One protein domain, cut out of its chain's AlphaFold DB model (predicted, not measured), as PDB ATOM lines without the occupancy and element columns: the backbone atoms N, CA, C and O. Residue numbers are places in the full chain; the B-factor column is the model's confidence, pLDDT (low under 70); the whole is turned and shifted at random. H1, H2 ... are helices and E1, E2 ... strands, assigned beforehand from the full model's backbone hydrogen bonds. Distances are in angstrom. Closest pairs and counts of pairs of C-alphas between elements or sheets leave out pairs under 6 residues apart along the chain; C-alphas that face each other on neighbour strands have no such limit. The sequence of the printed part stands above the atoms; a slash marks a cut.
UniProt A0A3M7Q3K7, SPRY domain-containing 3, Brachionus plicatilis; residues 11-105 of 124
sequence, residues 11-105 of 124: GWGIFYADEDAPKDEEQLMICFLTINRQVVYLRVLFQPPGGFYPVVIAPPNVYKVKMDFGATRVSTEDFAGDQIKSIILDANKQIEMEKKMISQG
ATOM      1  N   GLY A  11      11.729 -39.605  -1.733       88.25
ATOM      2  CA  GLY A  11      10.284 -39.640  -1.534       88.25
ATOM      3  C   GLY A  11       9.965 -40.244  -0.182       88.25
ATOM      4  O   GLY A  11      10.591 -41.222   0.217       88.25
ATOM      5  N   TRP A  12       8.988 -39.678   0.508       88.44
ATOM      6  CA  TRP A  12       8.438 -40.237   1.732       88.44
ATOM      7  C   TRP A  12       6.958 -40.512   1.512       88.44
ATOM      8  O   TRP A  12       6.277 -39.714   0.866       88.44
ATOM      9  N   GLY A  13       6.478 -41.643   2.010       85.81
ATOM     10  CA  GLY A  13       5.088 -42.026   1.844       85.81
ATOM     11  C   GLY A  13       4.574 -42.854   3.005       85.81
ATOM     12  O   GLY A  13       5.341 -43.426   3.782       85.81
ATOM     13  N   ILE A  14       3.252 -42.882   3.098       85.00
ATOM     14  CA  ILE A  14       2.499 -43.642   4.083       85.00
ATOM     15  C   ILE A  14       1.598 -44.591   3.307       85.00
ATOM     16  O   ILE A  14       0.944 -44.190   2.344       85.00
ATOM     17  N   PHE A  15       1.576 -45.841   3.735       83.31
ATOM     18  CA  PHE A  15       0.637 -46.844   3.284       83.31
ATOM     19  C   PHE A  15      -0.260 -47.232   4.458       83.31
ATOM     20  O   PHE A  15       0.229 -47.627   5.520       83.31
ATOM     21  N   TYR A  16      -1.565 -47.092   4.257       80.38
ATOM     22  CA  TYR A  16      -2.580 -47.515   5.210       80.38
ATOM     23  C   TYR A  16      -2.944 -48.959   4.887       80.38
ATOM     24  O   TYR A  16      -3.342 -49.255   3.766       80.38
ATOM     25  N   ALA A  17      -2.725 -49.857   5.846       75.25
ATOM     26  CA  ALA A  17      -2.960 -51.283   5.640       75.25
ATOM     27  C   ALA A  17      -4.456 -51.640   5.669       75.25
ATOM     28  O   ALA A  17      -4.867 -52.603   5.027       75.25
ATOM     29  N   ASP A  18      -5.252 -50.845   6.383       75.88
ATOM     30  CA  ASP A  18      -6.704 -50.954   6.449       75.88
ATOM     31  C   ASP A  18      -7.313 -49.694   5.813       75.88
ATOM     32  O   ASP A  18      -7.308 -48.622   6.414       75.88
ATOM     33  N   GLU A  19      -7.775 -49.795   4.563       70.50
ATOM     34  CA  GLU A  19      -8.367 -48.654   3.845       70.50
ATOM     35  C   GLU A  19      -9.739 -48.247   4.405       70.50
ATOM     36  O   GLU A  19     -10.164 -47.104   4.212       70.50
ATOM     37  N   ASP A  20     -10.398 -49.162   5.119       73.50
ATOM     38  CA  ASP A  20     -11.721 -48.971   5.710       73.50
ATOM     39  C   ASP A  20     -11.645 -48.389   7.132       73.50
ATOM     40  O   ASP A  20     -12.664 -47.974   7.693       73.50
ATOM     41  N   ALA A  21     -10.448 -48.336   7.729       70.25
ATOM     42  CA  ALA A  21     -10.254 -47.767   9.054       70.25
ATOM     43  C   ALA A  21     -10.553 -46.253   9.060       70.25
ATOM     44  O   ALA A  21     -10.090 -45.519   8.173       70.25
ATOM     45  N   PRO A  22     -11.276 -45.737  10.076       69.69
ATOM     46  CA  PRO A  22     -11.499 -44.305  10.222       69.69
ATOM     47  C   PRO A  22     -10.164 -43.551  10.244       69.69
ATOM     48  O   PRO A  22      -9.280 -43.823  11.054       69.69
ATOM     49  N   LYS A  23     -10.005 -42.576   9.342       67.69
ATOM     50  CA  LYS A  23      -8.760 -41.786   9.206       67.69
ATOM     51  C   LYS A  23      -8.452 -40.919  10.426       67.69
ATOM     52  O   LYS A  23      -7.317 -40.468  10.596       67.69
ATOM     53  N   ASP A  24      -9.469 -40.709  11.249       66.50
ATOM     54  CA  ASP A  24      -9.436 -39.876  12.442       66.50
ATOM     55  C   ASP A  24      -9.031 -40.689  13.688       66.50
ATOM     56  O   ASP A  24      -8.802 -40.117  14.753       66.50
ATOM     57  N   GLU A  25      -8.910 -42.015  13.553       69.06
ATOM     58  CA  GLU A  25      -8.527 -42.938  14.621       69.06
ATOM     59  C   GLU A  25      -7.075 -43.420  14.474       69.06
ATOM     60  O   GLU A  25      -6.470 -43.389  13.397       69.06
ATOM     61  N   GLU A  26      -6.491 -43.870  15.588       72.19
ATOM     62  CA  GLU A  26      -5.174 -44.504  15.585       72.19
ATOM     63  C   GLU A  26      -5.235 -45.815  14.796       72.19
ATOM     64  O   GLU A  26      -5.851 -46.786  15.227       72.19
ATOM     65  N   GLN A  27      -4.552 -45.855  13.655       81.06
ATOM     66  CA  GLN A  27      -4.449 -47.049  12.823       81.06
ATOM     67  C   GLN A  27      -2.994 -47.414  12.544       81.06
ATOM     68  O   GLN A  27      -2.096 -46.563  12.554       81.06
ATOM     69  N   LEU A  28      -2.760 -48.705  12.317       82.19
ATOM     70  CA  LEU A  28      -1.456 -49.219  11.933       82.19
ATOM     71  C   LEU A  28      -1.148 -48.803  10.489       82.19
ATOM     72  O   LEU A  28      -1.945 -48.996   9.573       82.19
ATOM     73  N   MET A  29       0.037 -48.250  10.282       82.88
ATOM     74  CA  MET A  29       0.463 -47.710   8.998       82.88
ATOM     75  C   MET A  29       1.929 -48.018   8.727       82.88
ATOM     76  O   MET A  29       2.752 -48.174   9.633       82.88
ATOM     77  N   ILE A  30       2.265 -48.097   7.444       84.88
ATOM     78  CA  ILE A  30       3.616 -48.365   6.968       84.88
ATOM     79  C   ILE A  30       4.171 -47.073   6.378       84.88
ATOM     80  O   ILE A  30       3.734 -46.613   5.328       84.88
ATOM     81  N   CYS A  31       5.168 -46.494   7.036       87.12
ATOM     82  CA  CYS A  31       5.967 -45.413   6.477       87.12
ATOM     83  C   CYS A  31       7.091 -45.987   5.623       87.12
ATOM     84  O   CYS A  31       7.774 -46.927   6.037       87.12
ATOM     85  N   PHE A  32       7.356 -45.367   4.478       86.12
ATOM     86  CA  PHE A  32       8.476 -45.735   3.624       86.12
ATOM     87  C   PHE A  32       9.262 -44.517   3.145       86.12
ATOM     88  O   PHE A  32       8.724 -43.428   2.944       86.12
ATOM     89  N   LEU A  33      10.560 -44.727   2.947       88.50
ATOM     90  CA  LEU A  33      11.470 -43.784   2.311       88.50
ATOM     91  C   LEU A  33      11.955 -44.385   0.999       88.50
ATOM     92  O   LEU A  33      12.322 -45.560   0.938       88.50
ATOM     93  N   THR A  34      12.018 -43.555  -0.030       87.00
ATOM     94  CA  THR A  34      12.559 -43.911  -1.335       87.00
ATOM     95  C   THR A  34      13.734 -43.028  -1.709       87.00
ATOM     96  O   THR A  34      13.771 -41.847  -1.364       87.00
ATOM     97  N   ILE A  35      14.664 -43.597  -2.472       89.62
ATOM     98  CA  ILE A  35      15.681 -42.867  -3.226       89.62
ATOM     99  C   ILE A  35      15.492 -43.254  -4.690       89.62
ATOM    100  O   ILE A  35      15.508 -44.430  -5.035       89.62
ATOM    101  N   ASN A  36      15.262 -42.268  -5.556       87.94
ATOM    102  CA  ASN A  36      15.015 -42.465  -6.985       87.94
ATOM    103  C   ASN A  36      13.908 -43.501  -7.264       87.94
ATOM    104  O   ASN A  36      14.048 -44.351  -8.137       87.94
ATOM    105  N   ARG A  37      12.795 -43.403  -6.517       83.56
ATOM    106  CA  ARG A  37      11.628 -44.312  -6.558       83.56
ATOM    107  C   ARG A  37      11.880 -45.741  -6.065       83.56
ATOM    108  O   ARG A  37      10.963 -46.549  -6.107       83.56
ATOM    109  N   GLN A  38      13.067 -46.058  -5.557       82.50
ATOM    110  CA  GLN A  38      13.333 -47.343  -4.912       82.50
ATOM    111  C   GLN A  38      13.171 -47.212  -3.406       82.50
ATOM    112  O   GLN A  38      13.753 -46.306  -2.813       82.50
ATOM    113  N   VAL A  39      12.395 -48.100  -2.785       82.94
ATOM    114  CA  VAL A  39      12.226 -48.121  -1.327       82.94
ATOM    115  C   VAL A  39      13.534 -48.556  -0.672       82.94
ATOM    116  O   VAL A  39      14.045 -49.635  -0.949       82.94
ATOM    117  N   VAL A  40      14.071 -47.704   0.199       86.44
ATOM    118  CA  VAL A  40      15.332 -47.946   0.922       86.44
ATOM    119  C   VAL A  40      15.120 -48.154   2.416       86.44
ATOM    120  O   VAL A  40      16.006 -48.659   3.101       86.44
ATOM    121  N   TYR A  41      13.964 -47.742   2.936       84.88
ATOM    122  CA  TYR A  41      13.630 -47.878   4.346       84.88
ATOM    123  C   TYR A  41      12.122 -47.991   4.536       84.88
ATOM    124  O   TYR A  41      11.356 -47.304   3.860       84.88
ATOM    125  N   LEU A  42      11.718 -48.840   5.477       85.50
ATOM    126  CA  LEU A  42      10.333 -49.121   5.842       85.50
ATOM    127  C   LEU A  42      10.211 -49.149   7.360       85.50
ATOM    128  O   LEU A  42      11.106 -49.641   8.052       85.50
ATOM    129  N   ARG A  43       9.087 -48.660   7.879       84.31
ATOM    130  CA  ARG A  43       8.765 -48.749   9.301       84.31
ATOM    131  C   ARG A  43       7.262 -48.831   9.512       84.31
ATOM    132  O   ARG A  43       6.521 -48.027   8.962       84.31
ATOM    133  N   VAL A  44       6.843 -49.770  10.353       83.12
ATOM    134  CA  VAL A  44       5.457 -49.883  10.819       83.12
ATOM    135  C   VAL A  44       5.294 -49.029  12.072       83.12
ATOM    136  O   VAL A  44       6.114 -49.115  12.990       83.12
ATOM    137  N   LEU A  45       4.278 -48.173  12.086       84.38
ATOM    138  CA  LEU A  45       3.971 -47.233  13.163       84.38
ATOM    139  C   LEU A  45       2.452 -47.170  13.357       84.38
ATOM    140  O   LEU A  45       1.699 -47.452  12.432       84.38
ATOM    141  N   PHE A  46       2.008 -46.756  14.540       83.38
ATOM    142  CA  PHE A  46       0.642 -46.263  14.702       83.38
ATOM    143  C   PHE A  46       0.583 -44.798  14.283       83.38
ATOM    144  O   PHE A  46       1.537 -44.047  14.520       83.38
ATOM    145  N   GLN A  47      -0.524 -44.399  13.662       83.81
ATOM    146  CA  GLN A  47      -0.783 -43.004  13.343       83.81
ATOM    147  C   GLN A  47      -0.793 -42.178  14.640       83.81
ATOM    148  O   GLN A  47      -1.612 -42.440  15.518       83.81
ATOM    149  N   PRO A  48       0.101 -41.186  14.786       82.31
ATOM    150  CA  PRO A  48       0.103 -40.317  15.943       82.31
ATOM    151  C   PRO A  48      -1.087 -39.348  15.883       82.31
ATOM    152  O   PRO A  48      -1.524 -38.961  14.788       82.31
ATOM    153  N   PRO A  49      -1.566 -38.873  17.044       79.31
ATOM    154  CA  PRO A  49      -2.529 -37.782  17.097       79.31
ATOM    155  C   PRO A  49      -1.999 -36.550  16.347       79.31
ATOM    156  O   PRO A  49      -0.866 -36.122  16.565       79.31
ATOM    157  N   GLY A  50      -2.812 -35.979  15.455       82.25
ATOM    158  CA  GLY A  50      -2.436 -34.802  14.659       82.25
ATOM    159  C   GLY A  50      -1.651 -35.089  13.370       82.25
ATOM    160  O   GLY A  50      -1.354 -34.146  12.635       82.25
ATOM    161  N   GLY A  51      -1.362 -36.359  13.059       80.50
ATOM    162  CA  GLY A  51      -0.808 -36.783  11.770       80.50
ATOM    163  C   GLY A  51       0.691 -36.513  11.588       80.50
ATOM    164  O   GLY A  51       1.447 -36.390  12.550       80.50
ATOM    165  N   PHE A  52       1.133 -36.461  10.327       81.75
ATOM    166  CA  PHE A  52       2.542 -36.294   9.960       81.75
ATOM    167  C   PHE A  52       2.793 -34.998   9.210       81.75
ATOM    168  O   PHE A  52       2.020 -34.601   8.340       81.75
ATOM    169  N   TYR A  53       3.955 -34.413   9.486       84.19
ATOM    170  CA  TYR A  53       4.445 -33.228   8.805       84.19
ATOM    171  C   TYR A  53       5.781 -33.553   8.135       84.19
ATOM    172  O   TYR A  53       6.669 -34.110   8.787       84.19
ATOM    173  N   PRO A  54       5.950 -33.232   6.843       83.75
ATOM    174  CA  PRO A  54       7.219 -33.441   6.171       83.75
ATOM    175  C   PRO A  54       8.261 -32.474   6.738       83.75
ATOM    176  O   PRO A  54       8.090 -31.257   6.686       83.75
ATOM    177  N   VAL A  55       9.363 -33.021   7.246       87.25
ATOM    178  CA  VAL A  55      10.503 -32.250   7.750       87.25
ATOM    179  C   VAL A  55      11.750 -32.656   6.980       87.25
ATOM    180  O   VAL A  55      12.007 -33.840   6.764       87.25
ATOM    181  N   VAL A  56      12.534 -31.664   6.563       86.81
ATOM    182  CA  VAL A  56      13.826 -31.873   5.909       86.81
ATOM    183  C   VAL A  56      14.904 -31.203   6.742       86.81
ATOM    184  O   VAL A  56      14.911 -29.985   6.894       86.81
ATOM    185  N   ILE A  57      15.843 -32.005   7.237       88.19
ATOM    186  CA  ILE A  57      17.040 -31.524   7.927       88.19
ATOM    187  C   ILE A  57      18.213 -31.673   6.959       88.19
ATOM    188  O   ILE A  57      18.639 -32.783   6.640       88.19
ATOM    189  N   ALA A  58      18.708 -30.549   6.441       85.19
ATOM    190  CA  ALA A  58      19.843 -30.536   5.528       85.19
ATOM    191  C   ALA A  58      21.165 -30.564   6.321       85.19
ATOM    192  O   ALA A  58      21.348 -29.737   7.217       85.19
ATOM    193  N   PRO A  59      22.104 -31.477   6.014       84.00
ATOM    194  CA  PRO A  59      23.420 -31.462   6.643       84.00
ATOM    195  C   PRO A  59      24.242 -30.248   6.166       84.00
ATOM    196  O   PRO A  59      23.951 -29.701   5.100       84.00
ATOM    197  N   PRO A  60      25.325 -29.871   6.873       85.94
ATOM    198  CA  PRO A  60      26.097 -28.652   6.585       85.94
ATOM    199  C   PRO A  60      26.607 -28.515   5.140       85.94
ATOM    200  O   PRO A  60      26.780 -27.408   4.642       85.94
ATOM    201  N   ASN A  61      26.818 -29.638   4.446       84.69
ATOM    202  CA  ASN A  61      27.338 -29.676   3.076       84.69
ATOM    203  C   ASN A  61      26.238 -29.652   1.994       84.69
ATOM    204  O   ASN A  61      26.527 -29.851   0.812       84.69
ATOM    205  N   VAL A  62      24.970 -29.465   2.375       85.56
ATOM    206  CA  VAL A  62      23.833 -29.385   1.450       85.56
ATOM    207  C   VAL A  62      23.330 -27.951   1.394       85.56
ATOM    208  O   VAL A  62      22.713 -27.444   2.321       85.56
ATOM    209  N   TYR A  63      23.565 -27.307   0.253       81.81
ATOM    210  CA  TYR A  63      23.248 -25.891   0.051       81.81
ATOM    211  C   TYR A  63      21.787 -25.625  -0.322       81.81
ATOM    212  O   TYR A  63      21.285 -24.526  -0.110       81.81
ATOM    213  N   LYS A  64      21.111 -26.598  -0.946       88.69
ATOM    214  CA  LYS A  64      19.746 -26.423  -1.450       88.69
ATOM    215  C   LYS A  64      19.022 -27.756  -1.557       88.69
ATOM    216  O   LYS A  64      19.551 -28.705  -2.131       88.69
ATOM    217  N   VAL A  65      17.776 -27.771  -1.097       87.81
ATOM    218  CA  VAL A  65      16.804 -28.836  -1.349       87.81
ATOM    219  C   VAL A  65      15.596 -28.211  -2.042       87.81
ATOM    220  O   VAL A  65      15.218 -27.080  -1.741       87.81
ATOM    221  N   LYS A  66      15.011 -28.923  -3.005       90.00
ATOM    222  CA  LYS A  66      13.728 -28.553  -3.609       90.00
ATOM    223  C   LYS A  66      12.679 -29.526  -3.089       90.00
ATOM    224  O   LYS A  66      12.800 -30.720  -3.343       90.00
ATOM    225  N   MET A  67      11.676 -29.012  -2.385       87.69
ATOM    226  CA  MET A  67      10.522 -29.805  -1.969       87.69
ATOM    227  C   MET A  67       9.449 -29.738  -3.053       87.69
ATOM    228  O   MET A  67       9.132 -28.659  -3.554       87.69
ATOM    229  N   ASP A  68       8.934 -30.902  -3.425       87.06
ATOM    230  CA  ASP A  68       7.785 -31.056  -4.307       87.06
ATOM    231  C   ASP A  68       6.678 -31.731  -3.496       87.06
ATOM    232  O   ASP A  68       6.870 -32.833  -2.985       87.06
ATOM    233  N   PHE A  69       5.557 -31.032  -3.329       81.44
ATOM    234  CA  PHE A  69       4.405 -31.504  -2.559       81.44
ATOM    235  C   PHE A  69       3.354 -32.184  -3.443       81.44
ATOM    236  O   PHE A  69       2.252 -32.469  -2.979       81.44
ATOM    237  N   GLY A  70       3.670 -32.443  -4.717       79.62
ATOM    238  CA  GLY A  70       2.816 -33.227  -5.596       79.62
ATOM    239  C   GLY A  70       2.560 -34.617  -5.013       79.62
ATOM    240  O   GLY A  70       3.451 -35.465  -4.974       79.62
ATOM    241  N   ALA A  71       1.326 -34.866  -4.573       66.19
ATOM    242  CA  ALA A  71       0.911 -36.179  -4.105       66.19
ATOM    243  C   ALA A  71       0.777 -37.126  -5.305       66.19
ATOM    244  O   ALA A  71      -0.067 -36.928  -6.177       66.19
ATOM    245  N   THR A  72       1.605 -38.169  -5.346       70.00
ATOM    246  CA  THR A  72       1.441 -39.273  -6.298       70.00
ATOM    247  C   THR A  72       0.905 -40.470  -5.532       70.00
ATOM    248  O   THR A  72       1.560 -40.955  -4.611       70.00
ATOM    249  N   ARG A  73      -0.287 -40.949  -5.897       66.69
ATOM    250  CA  ARG A  73      -0.754 -42.261  -5.444       66.69
ATOM    251  C   ARG A  73       0.040 -43.316  -6.188       66.69
ATOM    252  O   ARG A  73       0.095 -43.272  -7.414       66.69
ATOM    253  N   VAL A  74       0.647 -44.234  -5.450       64.75
ATOM    254  CA  VAL A  74       1.337 -45.367  -6.050       64.75
ATOM    255  C   VAL A  74       0.654 -46.645  -5.610       64.75
ATOM    256  O   VAL A  74       0.337 -46.789  -4.429       64.75
ATOM    257  N   SER A  75       0.383 -47.532  -6.567       62.75
ATOM    258  CA  SER A  75      -0.189 -48.835  -6.259       62.75
ATOM    259  C   SER A  75       0.852 -49.694  -5.538       62.75
ATOM    260  O   SER A  75       2.062 -49.550  -5.738       62.75
ATOM    261  N   THR A  76       0.394 -50.600  -4.682       61.50
ATOM    262  CA  THR A  76       1.260 -51.577  -4.009       61.50
ATOM    263  C   THR A  76       1.951 -52.507  -5.001       61.50
ATOM    264  O   THR A  76       3.069 -52.942  -4.740       61.50
ATOM    265  N   GLU A  77       1.339 -52.765  -6.155       62.78
ATOM    266  CA  GLU A  77       1.893 -53.592  -7.233       62.78
ATOM    267  C   GLU A  77       3.130 -52.949  -7.875       62.78
ATOM    268  O   GLU A  77       4.101 -53.643  -8.172       62.78
ATOM    269  N   ASP A  78       3.143 -51.619  -7.984       59.09
ATOM    270  CA  ASP A  78       4.267 -50.851  -8.532       59.09
ATOM    271  C   ASP A  78       5.439 -50.702  -7.545       59.09
ATOM    272  O   ASP A  78       6.543 -50.313  -7.932       59.09
ATOM    273  N   PHE A  79       5.197 -50.963  -6.255       57.72
ATOM    274  CA  PHE A  79       6.131 -50.663  -5.165       57.72
ATOM    275  C   PHE A  79       6.648 -51.896  -4.417       57.72
ATOM    276  O   PHE A  79       7.713 -51.825  -3.800       57.72
ATOM    277  N   ALA A  80       5.926 -53.017  -4.431       55.72
ATOM    278  CA  ALA A  80       6.186 -54.120  -3.516       55.72
ATOM    279  C   ALA A  80       7.206 -55.137  -4.057       55.72
ATOM    280  O   ALA A  80       6.855 -56.139  -4.685       55.72
ATOM    281  N   GLY A  81       8.478 -54.935  -3.704       63.75
ATOM    282  CA  GLY A  81       9.430 -56.046  -3.599       63.75
ATOM    283  C   GLY A  81       9.026 -57.028  -2.484       63.75
ATOM    284  O   GLY A  81       8.209 -56.699  -1.622       63.75
ATOM    285  N   ASP A  82       9.613 -58.226  -2.460       67.75
ATOM    286  CA  ASP A  82       9.220 -59.303  -1.527       67.75
ATOM    287  C   ASP A  82       9.272 -58.894  -0.041       67.75
ATOM    288  O   ASP A  82       8.429 -59.312   0.751       67.75
ATOM    289  N   GLN A  83      10.197 -58.001   0.329       64.62
ATOM    290  CA  GLN A  83      10.321 -57.467   1.695       64.62
ATOM    291  C   GLN A  83       9.136 -56.583   2.112       64.62
ATOM    292  O   GLN A  83       8.736 -56.573   3.273       64.62
ATOM    293  N   ILE A  84       8.551 -55.835   1.173       68.38
ATOM    294  CA  ILE A  84       7.376 -54.999   1.451       68.38
ATOM    295  C   ILE A  84       6.157 -55.894   1.645       68.38
ATOM    296  O   ILE A  84       5.382 -55.679   2.573       68.38
ATOM    297  N   LYS A  85       6.029 -56.948   0.831       73.75
ATOM    298  CA  LYS A  85       4.938 -57.922   0.952       73.75
ATOM    299  C   LYS A  85       4.952 -58.628   2.304       73.75
ATOM    300  O   LYS A  85       3.895 -58.761   2.913       73.75
ATOM    301  N   SER A  86       6.122 -59.032   2.808       76.69
ATOM    302  CA  SER A  86       6.217 -59.653   4.136       76.69
ATOM    303  C   SER A  86       5.825 -58.690   5.257       76.69
ATOM    304  O   SER A  86       5.118 -59.082   6.178       76.69
ATOM    305  N   ILE A  87       6.227 -57.418   5.163       74.69
ATOM    306  CA  ILE A  87       5.880 -56.404   6.169       74.69
ATOM    307  C   ILE A  87       4.379 -56.097   6.141       74.69
ATOM    308  O   ILE A  87       3.767 -56.013   7.201       74.69
ATOM    309  N   ILE A  88       3.776 -55.975   4.954       74.19
ATOM    310  CA  ILE A  88       2.322 -55.811   4.803       74.19
ATOM    311  C   ILE A  88       1.589 -57.017   5.397       74.19
ATOM    312  O   ILE A  88       0.622 -56.850   6.136       74.19
ATOM    313  N   LEU A  89       2.067 -58.232   5.122       80.81
ATOM    314  CA  LEU A  89       1.474 -59.450   5.664       80.81
ATOM    315  C   LEU A  89       1.518 -59.468   7.199       80.81
ATOM    316  O   LEU A  89       0.519 -59.796   7.837       80.81
ATOM    317  N   ASP A  90       2.653 -59.119   7.798       79.00
ATOM    318  CA  ASP A  90       2.799 -59.113   9.254       79.00
ATOM    319  C   ASP A  90       2.010 -57.973   9.916       79.00
ATOM    320  O   ASP A  90       1.415 -58.181  10.976       79.00
ATOM    321  N   ALA A  91       1.921 -56.812   9.263       75.06
ATOM    322  CA  ALA A  91       1.056 -55.707   9.668       75.06
ATOM    323  C   ALA A  91      -0.425 -56.132   9.691       75.06
ATOM    324  O   ALA A  91      -1.107 -55.953  10.699       75.06
ATOM    325  N   ASN A  92      -0.904 -56.790   8.632       78.81
ATOM    326  CA  ASN A  92      -2.279 -57.292   8.561       78.81
ATOM    327  C   ASN A  92      -2.571 -58.349   9.636       78.81
ATOM    328  O   ASN A  92      -3.631 -58.318  10.261       78.81
ATOM    329  N   LYS A  93      -1.616 -59.245   9.926       82.06
ATOM    330  CA  LYS A  93      -1.755 -60.209  11.032       82.06
ATOM    331  C   LYS A  93      -1.904 -59.519  12.386       82.06
ATOM    332  O   LYS A  93      -2.679 -59.991  13.214       82.06
ATOM    333  N   GLN A  94      -1.169 -58.433  12.635       74.94
ATOM    334  CA  GLN A  94      -1.306 -57.667  13.878       74.94
ATOM    335  C   GLN A  94      -2.696 -57.039  13.995       74.94
ATOM    336  O   GLN A  94      -3.335 -57.197  15.034       74.94
ATOM    337  N   ILE A  95      -3.203 -56.437  12.914       76.88
ATOM    338  CA  ILE A  95      -4.560 -55.873  12.863       76.88
ATOM    339  C   ILE A  95      -5.611 -56.951  13.168       76.88
ATOM    340  O   ILE A  95      -6.520 -56.733  13.968       76.88
ATOM    341  N   GLU A  96      -5.486 -58.145  12.584       81.25
ATOM    342  CA  GLU A  96      -6.404 -59.254  12.872       81.25
ATOM    343  C   GLU A  96      -6.351 -59.714  14.334       81.25
ATOM    344  O   GLU A  96      -7.390 -60.030  14.921       81.25
ATOM    345  N   MET A  97      -5.157 -59.774  14.932       79.06
ATOM    346  CA  MET A  97      -5.011 -60.118  16.348       79.06
ATOM    347  C   MET A  97      -5.675 -59.072  17.246       79.06
ATOM    348  O   MET A  97      -6.370 -59.445  18.190       79.06
ATOM    349  N   GLU A  98      -5.520 -57.785  16.936       74.88
ATOM    350  CA  GLU A  98      -6.171 -56.698  17.671       74.88
ATOM    351  C   GLU A  98      -7.694 -56.764  17.546       74.88
ATOM    352  O   GLU A  98      -8.386 -56.766  18.565       74.88
ATOM    353  N   LYS A  99      -8.225 -56.937  16.327       79.56
ATOM    354  CA  LYS A  99      -9.669 -57.116  16.090       79.56
ATOM    355  C   LYS A  99     -10.224 -58.301  16.892       79.56
ATOM    356  O   LYS A  99     -11.282 -58.188  17.517       79.56
ATOM    357  N   LYS A 100      -9.490 -59.421  16.958       82.75
ATOM    358  CA  LYS A 100      -9.858 -60.582  17.790       82.75
ATOM    359  C   LYS A 100      -9.835 -60.258  19.284       82.75
ATOM    360  O   LYS A 100     -10.761 -60.652  19.988       82.75
ATOM    361  N   MET A 101      -8.829 -59.542  19.779       75.56
ATOM    362  CA  MET A 101      -8.751 -59.162  21.196       75.56
ATOM    363  C   MET A 101      -9.881 -58.213  21.606       75.56
ATOM    364  O   MET A 101     -10.534 -58.458  22.622       75.56
ATOM    365  N   ILE A 102     -10.183 -57.214  20.773       77.94
ATOM    366  CA  ILE A 102     -11.309 -56.295  20.975       77.94
ATOM    367  C   ILE A 102     -12.634 -57.072  21.011       77.94
ATOM    368  O   ILE A 102     -13.437 -56.865  21.917       77.94
ATOM    369  N   SER A 103     -12.835 -58.036  20.101       80.00
ATOM    370  CA  SER A 103     -14.041 -58.887  20.087       80.00
ATOM    371  C   SER A 103     -14.213 -59.741  21.352       80.00
ATOM    372  O   SER A 103     -15.326 -60.129  21.697       80.00
ATOM    373  N   GLN A 104     -13.117 -60.010  22.065       83.06
ATOM    374  CA  GLN A 104     -13.101 -60.751  23.327       83.06
ATOM    375  C   GLN A 104     -13.199 -59.827  24.554       83.06
ATOM    376  O   GLN A 104     -13.064 -60.302  25.680       83.06
ATOM    377  N   GLY A 105     -13.396 -58.519  24.354       76.81
ATOM    378  CA  GLY A 105     -13.459 -57.526  25.428       76.81
ATOM    379  C   GLY A 105     -12.117 -57.270  26.122       76.81
ATOM    380  O   GLY A 105     -12.099 -56.721  27.220       76.81
TER     381      GLY A 105
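This is residues 11 to 105 of the 124 residues of the protein "SPRY domain-containing 3" of Brachionus plicatilis (UniProt A0A3M7Q3K7). A strongly twisted sheet of three strands, E1, E2 and E3, has one long helix, H2, packed along one face, while the long unnamed stretch of residues 47 to 75 swings out from the end of E3 and folds back. Residues 58 to 64 of that stretch stick out at one end of the long axis, and residues 96 to 105, of which 96 to 103 belong to H2, stick out at the other. The printed part has 95 residues, with three named strands and then two named helices in the order E1, E2, E3, H1, H2; the class is mixed, and 49 residues are in named elements. The sheet's order is E1, E2, E3, antiparallel throughout: a meander, each strand the antiparallel neighbour of the one before. The whole is loose, with a radius of gyration of the C-alphas of 15.8 A, and elongated, spanning 55 by 31 by 23 A.

The inner strand is E2, residues 28 to 35. It forms a hairpin with the edge strand E1, residues 11 to 16, at 159 degrees between their directions; N 13 and O 32 are within hydrogen-bond range at 3.0 A, N 32 and O 13 at 2.9 A. E2 also forms a hairpin with the other edge strand, E3, residues 38 to 46, at 158 degrees, with N 31 and O 43 at 2.8 A. The sheet is only just strongly twisted, with C-alphas up to 4.1 A off its best plane, and E3 bends by 57 degrees at residue 41. H2, residues 82 to 103, is on the sheet at a height over the sheet of 9.7 A, in two layers, a helix on one face of a sheet. It lies over E2 and runs along the strands, at 2 degrees to E2 on the local plane; 2 of its C-alphas fall on E3, only just short of lying over it too. The closest C-alphas of E2 and H2 are those of Leu 28 and Ala 91, 7.3 A apart. H1, residues 76 to 79, is not on the sheet; the closest C-alphas of H1 and E3 are those of Phe 79 and Val 39, 7.6 A apart. H1 and H2 are near each other. In H2 each O i to N i+4 pair is within hydrogen-bond range; H1 is too short for such a pair.

E1 begins at C-alpha 11, (10.284, -39.640, -1.534), and is 16.5 A long. E2 measures 23.7 A and E3 23.4 A. H1 has four residues. H2 measures 31.8 A and ends at C-alpha 103, (-14.041, -58.887, 20.087).

The two C-alphas farthest apart are those of Tyr 63 and Gln 104, at 55.5 A. The printed part has no cut. The links E1 to E2, 11 residues, and E3 to H1, 29 residues, are long. Mean pLDDT of the printed part is 78.7; it is under 70 at residues 22 to 25, 71 and 73 to 84.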